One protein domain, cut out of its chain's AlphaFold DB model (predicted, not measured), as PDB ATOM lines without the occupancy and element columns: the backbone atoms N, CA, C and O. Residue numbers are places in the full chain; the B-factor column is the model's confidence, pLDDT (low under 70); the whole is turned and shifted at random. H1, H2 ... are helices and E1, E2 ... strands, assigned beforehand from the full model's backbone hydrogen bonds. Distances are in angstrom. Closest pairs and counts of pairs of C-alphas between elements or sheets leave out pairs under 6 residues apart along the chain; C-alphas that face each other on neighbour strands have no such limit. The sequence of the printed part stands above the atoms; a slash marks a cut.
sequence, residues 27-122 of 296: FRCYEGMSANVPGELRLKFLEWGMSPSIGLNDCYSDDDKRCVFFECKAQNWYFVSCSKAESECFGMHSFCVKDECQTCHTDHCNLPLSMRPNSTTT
ATOM      1  N   PHE A  27      20.378  30.098  46.836       69.44
ATOM      2  CA  PHE A  27      18.933  30.249  46.763       69.44
ATOM      3  C   PHE A  27      18.263  28.951  47.201       69.44
ATOM      4  O   PHE A  27      18.641  27.860  46.771       69.44
ATOM      5  N   ARG A  28      17.224  29.035  48.029       73.94
ATOM      6  CA  ARG A  28      16.428  27.851  48.378       73.94
ATOM      7  C   ARG A  28      15.290  27.683  47.383       73.94
ATOM      8  O   ARG A  28      14.289  28.404  47.436       73.94
ATOM      9  N   CYS A  29      15.423  26.711  46.487       77.88
ATOM     10  CA  CYS A  29      14.339  26.292  45.609       77.88
ATOM     11  C   CYS A  29      13.624  25.083  46.234       77.88
ATOM     12  O   CYS A  29      14.233  24.228  46.870       77.88
ATOM     13  N   TYR A  30      12.313  24.980  46.042       76.94
ATOM     14  CA  TYR A  30      11.653  23.693  46.259       76.94
ATOM     15  C   TYR A  30      11.929  22.785  45.064       76.94
ATOM     16  O   TYR A  30      11.824  23.242  43.926       76.94
ATOM     17  N   GLU A  31      12.255  21.522  45.324       75.19
ATOM     18  CA  GLU A  31      12.344  20.491  44.298       75.19
ATOM     19  C   GLU A  31      11.278  19.436  44.584       75.19
ATOM     20  O   GLU A  31      11.139  18.920  45.696       75.19
ATOM     21  N   GLY A  32      10.435  19.166  43.597       75.81
ATOM     22  CA  GLY A  32       9.362  18.214  43.809       75.81
ATOM     23  C   GLY A  32       8.356  18.148  42.681       75.81
ATOM     24  O   GLY A  32       8.169  19.076  41.890       75.81
ATOM     25  N   MET A  33       7.677  17.010  42.653       76.50
ATOM     26  CA  MET A  33       6.575  16.712  41.752       76.50
ATOM     27  C   MET A  33       5.283  16.602  42.558       76.50
ATOM     28  O   MET A  33       5.273  16.060  43.665       76.50
ATOM     29  N   SER A  34       4.174  17.072  41.988       79.56
ATOM     30  CA  SER A  34       2.845  16.736  42.510       79.56
ATOM     31  C   SER A  34       2.622  15.213  42.488       79.56
ATOM     32  O   SER A  34       3.128  14.509  41.615       79.56
ATOM     33  N   ALA A  35       1.832  14.688  43.428       73.88
ATOM     34  CA  ALA A  35       1.611  13.247  43.595       73.88
ATOM     35  C   ALA A  35       0.937  12.552  42.389       73.88
ATOM     36  O   ALA A  35       0.970  11.328  42.298       73.88
ATOM     37  N   ASN A  36       0.365  13.315  41.451       79.88
ATOM     38  CA  ASN A  36      -0.435  12.806  40.333       79.88
ATOM     39  C   ASN A  36       0.247  12.938  38.958       79.88
ATOM     40  O   ASN A  36      -0.429  13.108  37.946       79.88
ATOM     41  N   VAL A  37       1.581  12.880  38.896       81.06
ATOM     42  CA  VAL A  37       2.291  12.873  37.604       81.06
ATOM     43  C   VAL A  37       2.073  11.527  36.886       81.06
ATOM     44  O   VAL A  37       2.304  10.477  37.494       81.06
ATOM     45  N   PRO A  38       1.663  11.521  35.600       84.06
ATOM     46  CA  PRO A  38       1.515  10.298  34.811       84.06
ATOM     47  C   PRO A  38       2.800   9.455  34.768       84.06
ATOM     48  O   PRO A  38       3.908   9.991  34.706       84.06
ATOM     49  N   GLY A  39       2.662   8.125  34.747       85.94
ATOM     50  CA  GLY A  39       3.802   7.195  34.778       85.94
ATOM     51  C   GLY A  39       4.818   7.397  33.644       85.94
ATOM     52  O   GLY A  39       6.020   7.311  33.885       85.94
ATOM     53  N   GLU A  40       4.359   7.740  32.437       87.25
ATOM     54  CA  GLU A  40       5.239   8.019  31.288       87.25
ATOM     55  C   GLU A  40       6.118   9.258  31.503       87.25
ATOM     56  O   GLU A  40       7.307   9.249  31.184       87.25
ATOM     57  N   LEU A  41       5.554  10.311  32.101       82.81
ATOM     58  CA  LEU A  41       6.287  11.528  32.447       82.81
ATOM     59  C   LEU A  41       7.319  11.252  33.540       82.81
ATOM     60  O   LEU A  41       8.441  11.739  33.457       82.81
ATOM     61  N   ARG A  42       6.978  10.409  34.521       83.00
ATOM     62  CA  ARG A  42       7.921   9.966  35.559       83.00
ATOM     63  C   ARG A  42       9.164   9.289  34.981       83.00
ATOM     64  O   ARG A  42      10.261   9.558  35.460       83.00
ATOM     65  N   LEU A  43       9.005   8.444  33.962       86.75
ATOM     66  CA  LEU A  43      10.135   7.792  33.292       86.75
ATOM     67  C   LEU A  43      11.007   8.798  32.534       86.75
ATOM     68  O   LEU A  43      12.227   8.724  32.633       86.75
ATOM     69  N   LYS A  44      10.400   9.781  31.855       84.06
ATOM     70  CA  LYS A  44      11.157  10.853  31.187       84.06
ATOM     71  C   LYS A  44      11.903  11.755  32.160       84.06
ATOM     72  O   LYS A  44      13.036  12.131  31.893       84.06
ATOM     73  N   PHE A  45      11.306  12.069  33.307       82.38
ATOM     74  CA  PHE A  45      12.001  12.823  34.347       82.38
ATOM     75  C   PHE A  45      13.214  12.059  34.890       82.38
ATOM     76  O   PHE A  45      14.274  12.655  35.059       82.38
ATOM     77  N   LEU A  46      13.094  10.741  35.085       82.56
ATOM     78  CA  LEU A  46      14.229   9.890  35.458       82.56
ATOM     79  C   LEU A  46      15.312   9.852  34.368       82.56
ATOM     80  O   LEU A  46      16.495   9.887  34.694       82.56
ATOM     81  N   GLU A  47      14.922   9.827  33.091       85.56
ATOM     82  CA  GLU A  47      15.846   9.898  31.947       85.56
ATOM     83  C   GLU A  47      16.606  11.235  31.903       85.56
ATOM     84  O   GLU A  47      17.795  11.265  31.594       85.56
ATOM     85  N   TRP A  48      15.956  12.334  32.296       78.19
ATOM     86  CA  TRP A  48      16.584  13.650  32.466       78.19
ATOM     87  C   TRP A  48      17.379  13.796  33.770       78.19
ATOM     88  O   TRP A  48      17.910  14.869  34.046       78.19
ATOM     89  N   GLY A  49      17.475  12.741  34.586       80.31
ATOM     90  CA  GLY A  49      18.182  12.775  35.867       80.31
ATOM     91  C   GLY A  49      17.476  13.599  36.948       80.31
ATOM     92  O   GLY A  49      18.092  13.932  37.960       80.31
ATOM     93  N   MET A  50      16.196  13.926  36.763       78.50
ATOM     94  CA  MET A  50      15.389  14.644  37.747       78.50
ATOM     95  C   MET A  50      14.850  13.657  38.783       78.50
ATOM     96  O   MET A  50      14.141  12.699  38.457       78.50
ATOM     97  N   SER A  51      15.177  13.884  40.054       71.88
ATOM     98  CA  SER A  51      14.713  13.016  41.134       71.88
ATOM     99  C   SER A  51      13.250  13.328  41.483       71.88
ATOM    100  O   SER A  51      12.906  14.486  41.713       71.88
ATOM    101  N   PRO A  52      12.365  12.320  41.600       70.94
ATOM    102  CA  PRO A  52      10.973  12.520  42.015       70.94
ATOM    103  C   PRO A  52      10.819  12.806  43.520       70.94
ATOM    104  O   PRO A  52       9.696  12.868  44.025       70.94
ATOM    105  N   SER A  53      11.921  12.923  44.262       72.06
ATOM    106  CA  SER A  53      11.912  13.229  45.689       72.06
ATOM    107  C   SER A  53      11.343  14.624  45.939       72.06
ATOM    108  O   SER A  53      11.897  15.617  45.478       72.06
ATOM    109  N   ILE A  54      10.255  14.691  46.704       70.19
ATOM    110  CA  ILE A  54       9.698  15.945  47.214       70.19
ATOM    111  C   ILE A  54      10.578  16.391  48.386       70.19
ATOM    112  O   ILE A  54      10.607  15.721  49.419       70.19
ATOM    113  N   GLY A  55      11.293  17.502  48.234       72.50
ATOM    114  CA  GLY A  55      12.174  18.044  49.266       72.50
ATOM    115  C   GLY A  55      12.538  19.510  49.027       72.50
ATOM    116  O   GLY A  55      12.439  20.028  47.917       72.50
ATOM    117  N   LEU A  56      12.952  20.216  50.082       71.81
ATOM    118  CA  LEU A  56      13.704  21.452  49.869       71.81
ATOM    119  C   LEU A  56      15.118  21.050  49.471       71.81
ATOM    120  O   LEU A  56      15.818  20.454  50.289       71.81
ATOM    121  N   ASN A  57      15.521  21.407  48.259       73.25
ATOM    122  CA  ASN A  57      16.900  21.266  47.828       73.25
ATOM    123  C   ASN A  57      17.500  22.662  47.673       73.25
ATOM    124  O   ASN A  57      16.952  23.531  46.994       73.25
ATOM    125  N   ASP A  58      18.626  22.890  48.344       75.19
ATOM    126  CA  ASP A  58      19.335  24.158  48.238       75.19
ATOM    127  C   ASP A  58      19.957  24.258  46.840       75.19
ATOM    128  O   ASP A  58      20.815  23.464  46.444       75.19
ATOM    129  N   CYS A  59      19.509  25.252  46.083       75.31
ATOM    130  CA  CYS A  59      20.030  25.574  44.772       75.31
ATOM    131  C   CYS A  59      21.166  26.557  44.910       75.31
ATOM    132  O   CYS A  59      20.992  27.776  44.922       75.31
ATOM    133  N   TYR A  60      22.363  26.000  45.015       73.88
ATOM    134  CA  TYR A  60      23.561  26.812  45.021       73.88
ATOM    135  C   TYR A  60      23.698  27.546  43.685       73.88
ATOM    136  O   TYR A  60      23.708  26.938  42.611       73.88
ATOM    137  N   SER A  61      23.784  28.874  43.787       64.81
ATOM    138  CA  SER A  61      23.860  29.811  42.663       64.81
ATOM    139  C   SER A  61      25.191  29.748  41.903       64.81
ATOM    140  O   SER A  61      25.342  30.459  40.915       64.81
ATOM    141  N   ASP A  62      26.134  28.902  42.327       65.56
ATOM    142  CA  ASP A  62      27.504  28.792  41.791       65.56
ATOM    143  C   ASP A  62      27.592  28.367  40.314       65.56
ATOM    144  O   ASP A  62      28.674  28.265  39.746       65.56
ATOM    145  N   ASP A  63      26.457  28.097  39.680       66.50
ATOM    146  CA  ASP A  63      26.381  27.222  38.522       66.50
ATOM    147  C   ASP A  63      25.410  27.734  37.438       66.50
ATOM    148  O   ASP A  63      24.989  26.948  36.589       66.50
ATOM    149  N   ASP A  64      25.004  29.010  37.495       77.62
ATOM    150  CA  ASP A  64      23.929  29.614  36.676       77.62
ATOM    151  C   ASP A  64      22.558  28.919  36.813       77.62
ATOM    152  O   ASP A  64      21.638  29.130  36.018       77.62
ATOM    153  N   LYS A  65      22.384  28.103  37.859       79.81
ATOM    154  CA  LYS A  65      21.112  27.436  38.150       79.81
ATOM    155  C   LYS A  65      20.060  28.457  38.557       79.81
ATOM    156  O   LYS A  65      20.289  29.304  39.418       79.81
ATOM    157  N   ARG A  66      18.875  28.342  37.964       82.69
ATOM    158  CA  ARG A  66      17.688  29.120  38.318       82.69
ATOM    159  C   ARG A  66      16.610  28.176  38.822       82.69
ATOM    160  O   ARG A  66      16.494  27.044  38.349       82.69
ATOM    161  N   CYS A  67      15.795  28.653  39.761       84.38
ATOM    162  CA  CYS A  67      14.566  27.949  40.086       84.38
ATOM    163  C   CYS A  67      13.639  28.034  38.868       84.38
ATOM    164  O   CYS A  67      13.318  29.135  38.406       84.38
ATOM    165  N   VAL A  68      13.190  26.884  38.379       85.00
ATOM    166  CA  VAL A  68      12.231  26.793  37.284       85.00
ATOM    167  C   VAL A  68      10.935  26.201  37.816       85.00
ATOM    168  O   VAL A  68      10.931  25.173  38.500       85.00
ATOM    169  N   PHE A  69       9.831  26.883  37.530       85.12
ATOM    170  CA  PHE A  69       8.486  26.432  37.852       85.12
ATOM    171  C   PHE A  69       7.718  26.133  36.568       85.12
ATOM    172  O   PHE A  69       7.610  26.992  35.689       85.12
ATOM    173  N   PHE A  70       7.161  24.925  36.497       82.62
ATOM    174  CA  PHE A  70       6.290  24.480  35.418       82.62
ATOM    175  C   PHE A  70       4.913  24.134  35.969       82.62
ATOM    176  O   PHE A  70       4.772  23.260  36.825       82.62
ATOM    177  N   GLU A  71       3.882  24.777  35.431       81.19
ATOM    178  CA  GLU A  71       2.489  24.478  35.755       81.19
ATOM    179  C   GLU A  71       1.773  23.902  34.534       81.19
ATOM    180  O   GLU A  71       1.532  24.599  33.548       81.19
ATOM    181  N   CYS A  72       1.375  22.632  34.611       81.44
ATOM    182  CA  CYS A  72       0.626  21.982  33.547       81.44
ATOM    183  C   CYS A  72      -0.880  22.056  33.823       81.44
ATOM    184  O   CYS A  72      -1.481  21.147  34.407       81.44
ATOM    185  N   LYS A  73      -1.534  23.132  33.367       75.56
ATOM    186  CA  LYS A  73      -2.975  23.356  33.624       75.56
ATOM    187  C   LYS A  73      -3.886  22.250  33.093       75.56
ATOM    188  O   LYS A  73      -4.940  22.009  33.670       75.56
ATOM    189  N   ALA A  74      -3.491  21.569  32.016       72.94
ATOM    190  CA  ALA A  74      -4.300  20.519  31.397       72.94
ATOM    191  C   ALA A  74      -4.483  19.281  32.291       72.94
ATOM    192  O   ALA A  74      -5.474  18.572  32.154       72.94
ATOM    193  N   GLN A  75      -3.536  19.020  33.194       73.81
ATOM    194  CA  GLN A  75      -3.484  17.779  33.972       73.81
ATOM    195  C   GLN A  75      -3.385  18.023  35.488       73.81
ATOM    196  O   GLN A  75      -3.204  17.079  36.252       73.81
ATOM    197  N   ASN A  76      -3.548  19.276  35.929       80.44
ATOM    198  CA  ASN A  76      -3.566  19.681  37.338       80.44
ATOM    199  C   ASN A  76      -2.352  19.183  38.150       80.44
ATOM    200  O   ASN A  76      -2.470  18.786  39.312       80.44
ATOM    201  N   TRP A  77      -1.175  19.193  37.530       83.19
ATOM    202  CA  TRP A  77       0.094  18.950  38.203       83.19
ATOM    203  C   TRP A  77       1.067  20.083  37.901       83.19
ATOM    204  O   TRP A  77       0.958  20.790  36.898       83.19
ATOM    205  N   TYR A  78       2.013  20.258  38.810       83.44
ATOM    206  CA  TYR A  78       3.109  21.196  38.676       83.44
ATOM    207  C   TYR A  78       4.413  20.460  38.959       83.44
ATOM    208  O   TYR A  78       4.437  19.447  39.671       83.44
ATOM    209  N   PHE A  79       5.480  20.974  38.370       83.75
ATOM    210  CA  PHE A  79       6.827  20.483  38.550       83.75
ATOM    211  C   PHE A  79       7.745  21.647  38.877       83.75
ATOM    212  O   PHE A  79       7.648  22.726  38.289       83.75
ATOM    213  N   VAL A  80       8.617  21.419  39.849       85.69
ATOM    214  CA  VAL A  80       9.542  22.428  40.328       85.69
ATOM    215  C   VAL A  80      10.935  21.830  40.361       85.69
ATOM    216  O   VAL A  80      11.142  20.788  40.984       85.69
ATOM    217  N   SER A  81      11.875  22.481  39.679       84.50
ATOM    218  CA  SER A  81      13.253  22.010  39.573       84.50
ATOM    219  C   SER A  81      14.248  23.160  39.535       84.50
ATOM    220  O   SER A  81      13.891  24.336  39.426       84.50
ATOM    221  N   CYS A  82      15.513  22.794  39.656       85.81
ATOM    222  CA  CYS A  82      16.648  23.677  39.706       85.81
ATOM    223  C   CYS A  82      17.569  23.381  38.535       85.81
ATOM    224  O   CYS A  82      18.313  22.401  38.551       85.81
ATOM    225  N   SER A  83      17.507  24.226  37.514       83.50
ATOM    226  CA  SER A  83      18.157  23.948  36.241       83.50
ATOM    227  C   SER A  83      19.074  25.078  35.808       83.50
ATOM    228  O   SER A  83      18.794  26.249  36.066       83.50
ATOM    229  N   LYS A  84      20.170  24.719  35.132       80.31
ATOM    230  CA  LYS A  84      21.132  25.665  34.550       80.31
ATOM    231  C   LYS A  84      20.611  26.371  33.304       80.31
ATOM    232  O   LYS A  84      21.176  27.388  32.918       80.31
ATOM    233  N   ALA A  85      19.595  25.831  32.630       66.31
ATOM    234  CA  ALA A  85      19.322  26.240  31.263       66.31
ATOM    235  C   ALA A  85      17.837  26.472  30.987       66.31
ATOM    236  O   ALA A  85      16.999  25.591  31.167       66.31
ATOM    237  N   GLU A  86      17.531  27.639  30.413       67.56
ATOM    238  CA  GLU A  86      16.232  27.913  29.784       67.56
ATOM    239  C   GLU A  86      15.885  26.860  28.717       67.56
ATOM    240  O   GLU A  86      14.710  26.631  28.443       67.56
ATOM    241  N   SER A  87      16.887  26.160  28.158       70.19
ATOM    242  CA  SER A  87      16.691  25.048  27.219       70.19
ATOM    243  C   SER A  87      15.833  23.917  27.790       70.19
ATOM    244  O   SER A  87      15.118  23.265  27.033       70.19
ATOM    245  N   GLU A  88      15.850  23.698  29.108       71.00
ATOM    246  CA  GLU A  88      15.010  22.676  29.741       71.00
ATOM    247  C   GLU A  88      13.530  23.078  29.777       71.00
ATOM    248  O   GLU A  88      12.665  22.202  29.746       71.00
ATOM    249  N   CYS A  89      13.209  24.379  29.703       76.31
ATOM    250  CA  CYS A  89      11.828  24.812  29.483       76.31
ATOM    251  C   CYS A  89      11.279  24.335  28.140       76.31
ATOM    252  O   CYS A  89      10.115  23.945  28.062       76.31
ATOM    253  N   PHE A  90      12.108  24.312  27.094       73.75
ATOM    254  CA  PHE A  90      11.648  24.005  25.740       73.75
ATOM    255  C   PHE A  90      11.223  22.542  25.559       73.75
ATOM    256  O   PHE A  90      10.318  22.265  24.774       73.75
ATOM    257  N   GLY A  91      11.816  21.609  26.312       78.88
ATOM    258  CA  GLY A  91      11.496  20.181  26.219       78.88
ATOM    259  C   GLY A  91      10.127  19.795  26.793       78.88
ATOM    260  O   GLY A  91       9.565  18.771  26.403       78.88
ATOM    261  N   MET A  92       9.564  20.605  27.695       74.88
ATOM    262  CA  MET A  92       8.296  20.291  28.370       74.88
ATOM    263  C   MET A  92       7.049  20.712  27.580       74.88
ATOM    264  O   MET A  92       5.975  20.150  27.808       74.88
ATOM    265  N   HIS A  93       7.189  21.620  26.608       79.69
ATOM    266  CA  HIS A  93       6.073  22.140  25.805       79.69
ATOM    267  C   HIS A  93       5.287  21.053  25.051       79.69
ATOM    268  O   HIS A  93       4.116  21.229  24.734       79.69
ATOM    269  N   SER A  94       5.896  19.898  24.758       80.75
ATOM    270  CA  SER A  94       5.191  18.806  24.074       80.75
ATOM    271  C   SER A  94       4.176  18.071  24.957       80.75
ATOM    272  O   SER A  94       3.353  17.327  24.428       80.75
ATOM    273  N   PHE A  95       4.235  18.237  26.282       75.38
ATOM    274  CA  PHE A  95       3.388  17.502  27.233       75.38
ATOM    275  C   PHE A  95       2.278  18.355  27.849       75.38
ATOM    276  O   PHE A  95       1.345  17.808  28.439       75.38
ATOM    277  N   CYS A  96       2.352  19.679  27.704       76.69
ATOM    278  CA  CYS A  96       1.442  20.615  28.343       76.69
ATOM    279  C   CYS A  96       0.842  21.574  27.310       76.69
ATOM    280  O   CYS A  96       1.493  22.065  26.404       76.69
ATOM    281  N   VAL A  97      -0.471  21.794  27.410       61.47
ATOM    282  CA  VAL A  97      -1.252  22.532  26.394       61.47
ATOM    283  C   VAL A  97      -1.162  24.055  26.599       61.47
ATOM    284  O   VAL A  97      -1.651  24.835  25.782       61.47
ATOM    285  N   LYS A  98      -0.573  24.507  27.714       64.88
ATOM    286  CA  LYS A  98      -0.482  25.924  28.071       64.88
ATOM    287  C   LYS A  98       0.704  26.148  29.000       64.88
ATOM    288  O   LYS A  98       0.584  25.958  30.206       64.88
ATOM    289  N   ASP A  99       1.822  26.540  28.410       68.38
ATOM    290  CA  ASP A  99       3.100  26.620  29.103       68.38
ATOM    291  C   ASP A  99       3.406  28.055  29.511       68.38
ATOM    292  O   ASP A  99       3.588  28.937  28.673       68.38
ATOM    293  N   GLU A 100       3.496  28.279  30.814       78.00
ATOM    294  CA  GLU A 100       4.263  29.393  31.353       78.00
ATOM    295  C   GLU A 100       5.437  28.785  32.113       78.00
ATOM    296  O   GLU A 100       5.294  28.372  33.262       78.00
ATOM    297  N   CYS A 101       6.594  28.695  31.453       82.06
ATOM    298  CA  CYS A 101       7.838  28.471  32.175       82.06
ATOM    299  C   CYS A 101       8.194  29.775  32.886       82.06
ATOM    300  O   CYS A 101       8.451  30.787  32.230       82.06
ATOM    301  N   GLN A 102       8.180  29.773  34.216       84.94
ATOM    302  CA  GLN A 102       8.603  30.933  34.993       84.94
ATOM    303  C   GLN A 102       9.945  30.634  35.650       84.94
ATOM    304  O   GLN A 102      10.064  29.752  36.500       84.94
ATOM    305  N   THR A 103      10.960  31.398  35.255       85.75
ATOM    306  CA  THR A 103      12.238  31.472  35.961       85.75
ATOM    307  C   THR A 103      12.199  32.643  36.923       85.75
ATOM    308  O   THR A 103      11.728  33.726  36.563       85.75
ATOM    309  N   CYS A 104      12.734  32.478  38.124       83.38
ATOM    310  CA  CYS A 104      12.782  33.576  39.077       83.38
ATOM    311  C   CYS A 104      14.063  33.557  39.921       83.38
ATOM    312  O   CYS A 104      14.713  32.527  40.084       83.38
ATOM    313  N   HIS A 105      14.452  34.752  40.378       80.94
ATOM    314  CA  HIS A 105      15.765  35.059  40.970       80.94
ATOM    315  C   HIS A 105      15.707  35.293  42.482       80.94
ATOM    316  O   HIS A 105      16.577  35.949  43.048       80.94
ATOM    317  N   THR A 106      14.640  34.843  43.134       81.44
ATOM    318  CA  THR A 106      14.447  35.047  44.569       81.44
ATOM    319  C   THR A 106      14.205  33.714  45.250       81.44
ATOM    320  O   THR A 106      13.663  32.789  44.642       81.44
ATOM    321  N   ASP A 107      14.552  33.639  46.531       79.62
ATOM    322  CA  ASP A 107      14.246  32.472  47.352       79.62
ATOM    323  C   ASP A 107      12.766  32.124  47.275       79.62
ATOM    324  O   ASP A 107      11.901  33.006  47.300       79.62
ATOM    325  N   HIS A 108      12.477  30.825  47.167       80.00
ATOM    326  CA  HIS A 108      11.111  30.303  47.209       80.00
ATOM    327  C   HIS A 108      10.164  30.895  46.147       80.00
ATOM    328  O   HIS A 108       8.937  30.835  46.268       80.00
ATOM    329  N   CYS A 109      10.709  31.462  45.070       81.38
ATOM    330  CA  CYS A 109       9.908  32.079  44.020       81.38
ATOM    331  C   CYS A 109       9.103  31.053  43.211       81.38
ATOM    332  O   CYS A 109       8.084  31.383  42.611       81.38
ATOM    333  N   ASN A 110       9.547  29.802  43.220       77.00
ATOM    334  CA  ASN A 110       8.991  28.711  42.442       77.00
ATOM    335  C   ASN A 110       7.843  27.975  43.153       77.00
ATOM    336  O   ASN A 110       7.368  26.962  42.649       77.00
ATOM    337  N   LEU A 111       7.374  28.468  44.305       78.69
ATOM    338  CA  LEU A 111       6.123  27.980  44.877       78.69
ATOM    339  C   LEU A 111       4.922  28.634  44.190       78.69
ATOM    340  O   LEU A 111       4.938  29.858  43.971       78.69
ATOM    341  N   PRO A 112       3.845  27.863  43.944       69.50
ATOM    342  CA  PRO A 112       2.575  28.444  43.546       69.50
ATOM    343  C   PRO A 112       2.142  29.480  44.589       69.50
ATOM    344  O   PRO A 112       2.402  29.326  45.782       69.50
ATOM    345  N   LEU A 113       1.474  30.551  44.147       67.25
ATOM    346  CA  LEU A 113       1.070  31.668  45.018       67.25
ATOM    347  C   LEU A 113       0.265  31.211  46.244       67.25
ATOM    348  O   LEU A 113       0.348  31.835  47.296       67.25
ATOM    349  N   SER A 114      -0.477  30.108  46.122       63.66
ATOM    350  CA  SER A 114      -1.227  29.487  47.219       63.66
ATOM    351  C   SER A 114      -0.345  28.862  48.306       63.66
ATOM    352  O   SER A 114      -0.819  28.663  49.421       63.66
ATOM    353  N   MET A 115       0.912  28.546  47.995       64.12
ATOM    354  CA  MET A 115       1.873  27.901  48.892       64.12
ATOM    355  C   MET A 115       2.985  28.843  49.369       64.12
ATOM    356  O   MET A 115       3.801  28.430  50.190       64.12
ATOM    357  N   ARG A 116       3.043  30.099  48.900       73.12
ATOM    358  CA  ARG A 116       4.068  31.052  49.355       73.12
ATOM    359  C   ARG A 116       3.772  31.535  50.780       73.12
ATOM    360  O   ARG A 116       2.737  32.168  51.001       73.12
ATOM    361  N   PRO A 117       4.681  31.323  51.748       50.50
ATOM    362  CA  PRO A 117       4.539  31.935  53.059       50.50
ATOM    363  C   PRO A 117       4.720  33.461  52.918       50.50
ATOM    364  O   PRO A 117       5.783  33.930  52.528       50.50
ATOM    365  N   ASN A 118       3.681  34.245  53.233       51.47
ATOM    366  CA  ASN A 118       3.722  35.714  53.388       51.47
ATOM    367  C   ASN A 118       3.885  36.624  52.146       51.47
ATOM    368  O   ASN A 118       4.229  37.799  52.301       51.47
ATOM    369  N   SER A 119       3.582  36.199  50.917       44.06
ATOM    370  CA  SER A 119       3.708  37.120  49.772       44.06
ATOM    371  C   SER A 119       2.566  38.147  49.686       44.06
ATOM    372  O   SER A 119       1.519  37.884  49.099       44.06
ATOM    373  N   THR A 120       2.814  39.354  50.201       42.88
ATOM    374  CA  THR A 120       2.093  40.585  49.839       42.88
ATOM    375  C   THR A 120       2.966  41.386  48.871       42.88
ATOM    376  O   THR A 120       3.639  42.307  49.318       42.88
ATOM    377  N   THR A 121       3.054  41.044  47.574       41.38
ATOM    378  CA  THR A 121       3.489  42.014  46.533       41.38
ATOM    379  C   THR A 121       3.361  41.549  45.075       41.38
ATOM    380  O   THR A 121       3.651  40.416  44.707       41.38
ATOM    381  N   THR A 122       2.944  42.537  44.282       34.53
ATOM    382  CA  THR A 122       3.038  42.843  42.847       34.53
ATOM    383  C   THR A 122       3.897  41.937  41.954       34.53
ATOM    384  O   THR A 122       5.124  41.954  42.005       34.53
TER     385      THR A 122
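AT A GLANCE: This is residues 27 to 122 of the 296 residues of an uncharacterized protein of Globodera pallida (UniProt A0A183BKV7). A strongly twisted sheet of five antiparallel strands makes the body, with the short helix H2 over one face of it, above E3. H1 lies off the sheet at one end of the domain, and the last residues of the long tail, residues 105 to 122 with no named element, lie at the other. The printed part has 96 residues, with two named helices and five named strands in the order E1 H1 E2 E3 E4 H2 E5; the sheet's order is E2 E1 E4 E3 E5. The class is mixed, helices and strands, with under half of the residues in named elements. The whole is compact, with a radius of gyration of the C-alphas of 12.9 A and spans of 35 by 28 by 22 A.

HOW THE PARTS SIT: E1, residues 27 to 33, has staggered pairing: its residues 27 to 31 pair with E2, residues 55 to 59, and its residues 32 to 33 with E4, residues 77 to 83. E1 and E2 are antiparallel at 141 degrees, with N 59 and O 27 within hydrogen-bond range at 2.8 A; E1 and E4 are antiparallel at 139 degrees, with N 80 and O 32 at 3.1 A. H1, residues 39 to 47, is not on the sheet, with 2 pairs of C-alphas within 10 A. E3, residues 66 to 72, forms a hairpin with E4, with N 68 and O 81 at 2.8 A. H2, residues 87 to 92, is on the sheet at a height of 8.5 A, over E3 and along the strands, at 13 degrees to E3 on the local plane. E5, residues 101 to 104, is an edge strand antiparallel to E3, with N 69 and O 102 at 3.1 A. The closest C-alphas of H2 and E5, those of Cys 89 and Cys 101, are 6.0 A apart. E4, H2 and E5 form a split strand-helix-strand unit, two strands running the same way with E3 between them, with a right-handed crossover. In H1 every O i to N i+4 pair is within hydrogen-bond range; in H2 0 of 2 are, and 2 of 3 O i to N i+3 pairs. H1 and H2 are apart.

IN THESE COORDINATES: E1 starts at C-alpha 27 (18.933, 30.249, 46.763) and is 19.0 A long. H1 measures 12.7 A, E2 11.8 A, E3 19.1 A, E4 18.8 A and H2 9.7 A. E5, 9.9 A long, ends at C-alpha 104 (12.782, 33.576, 39.077).

THE WHOLE: The C-alphas farthest apart, those of Glu 47 and Thr 120, are 38.1 A apart. The printed part has no cut, and no link between named elements is long. The mean pLDDT of the printed part is 75.2; residues under 70 include 61 to 63, 97 to 99, 112 to 115 and 117 to 122.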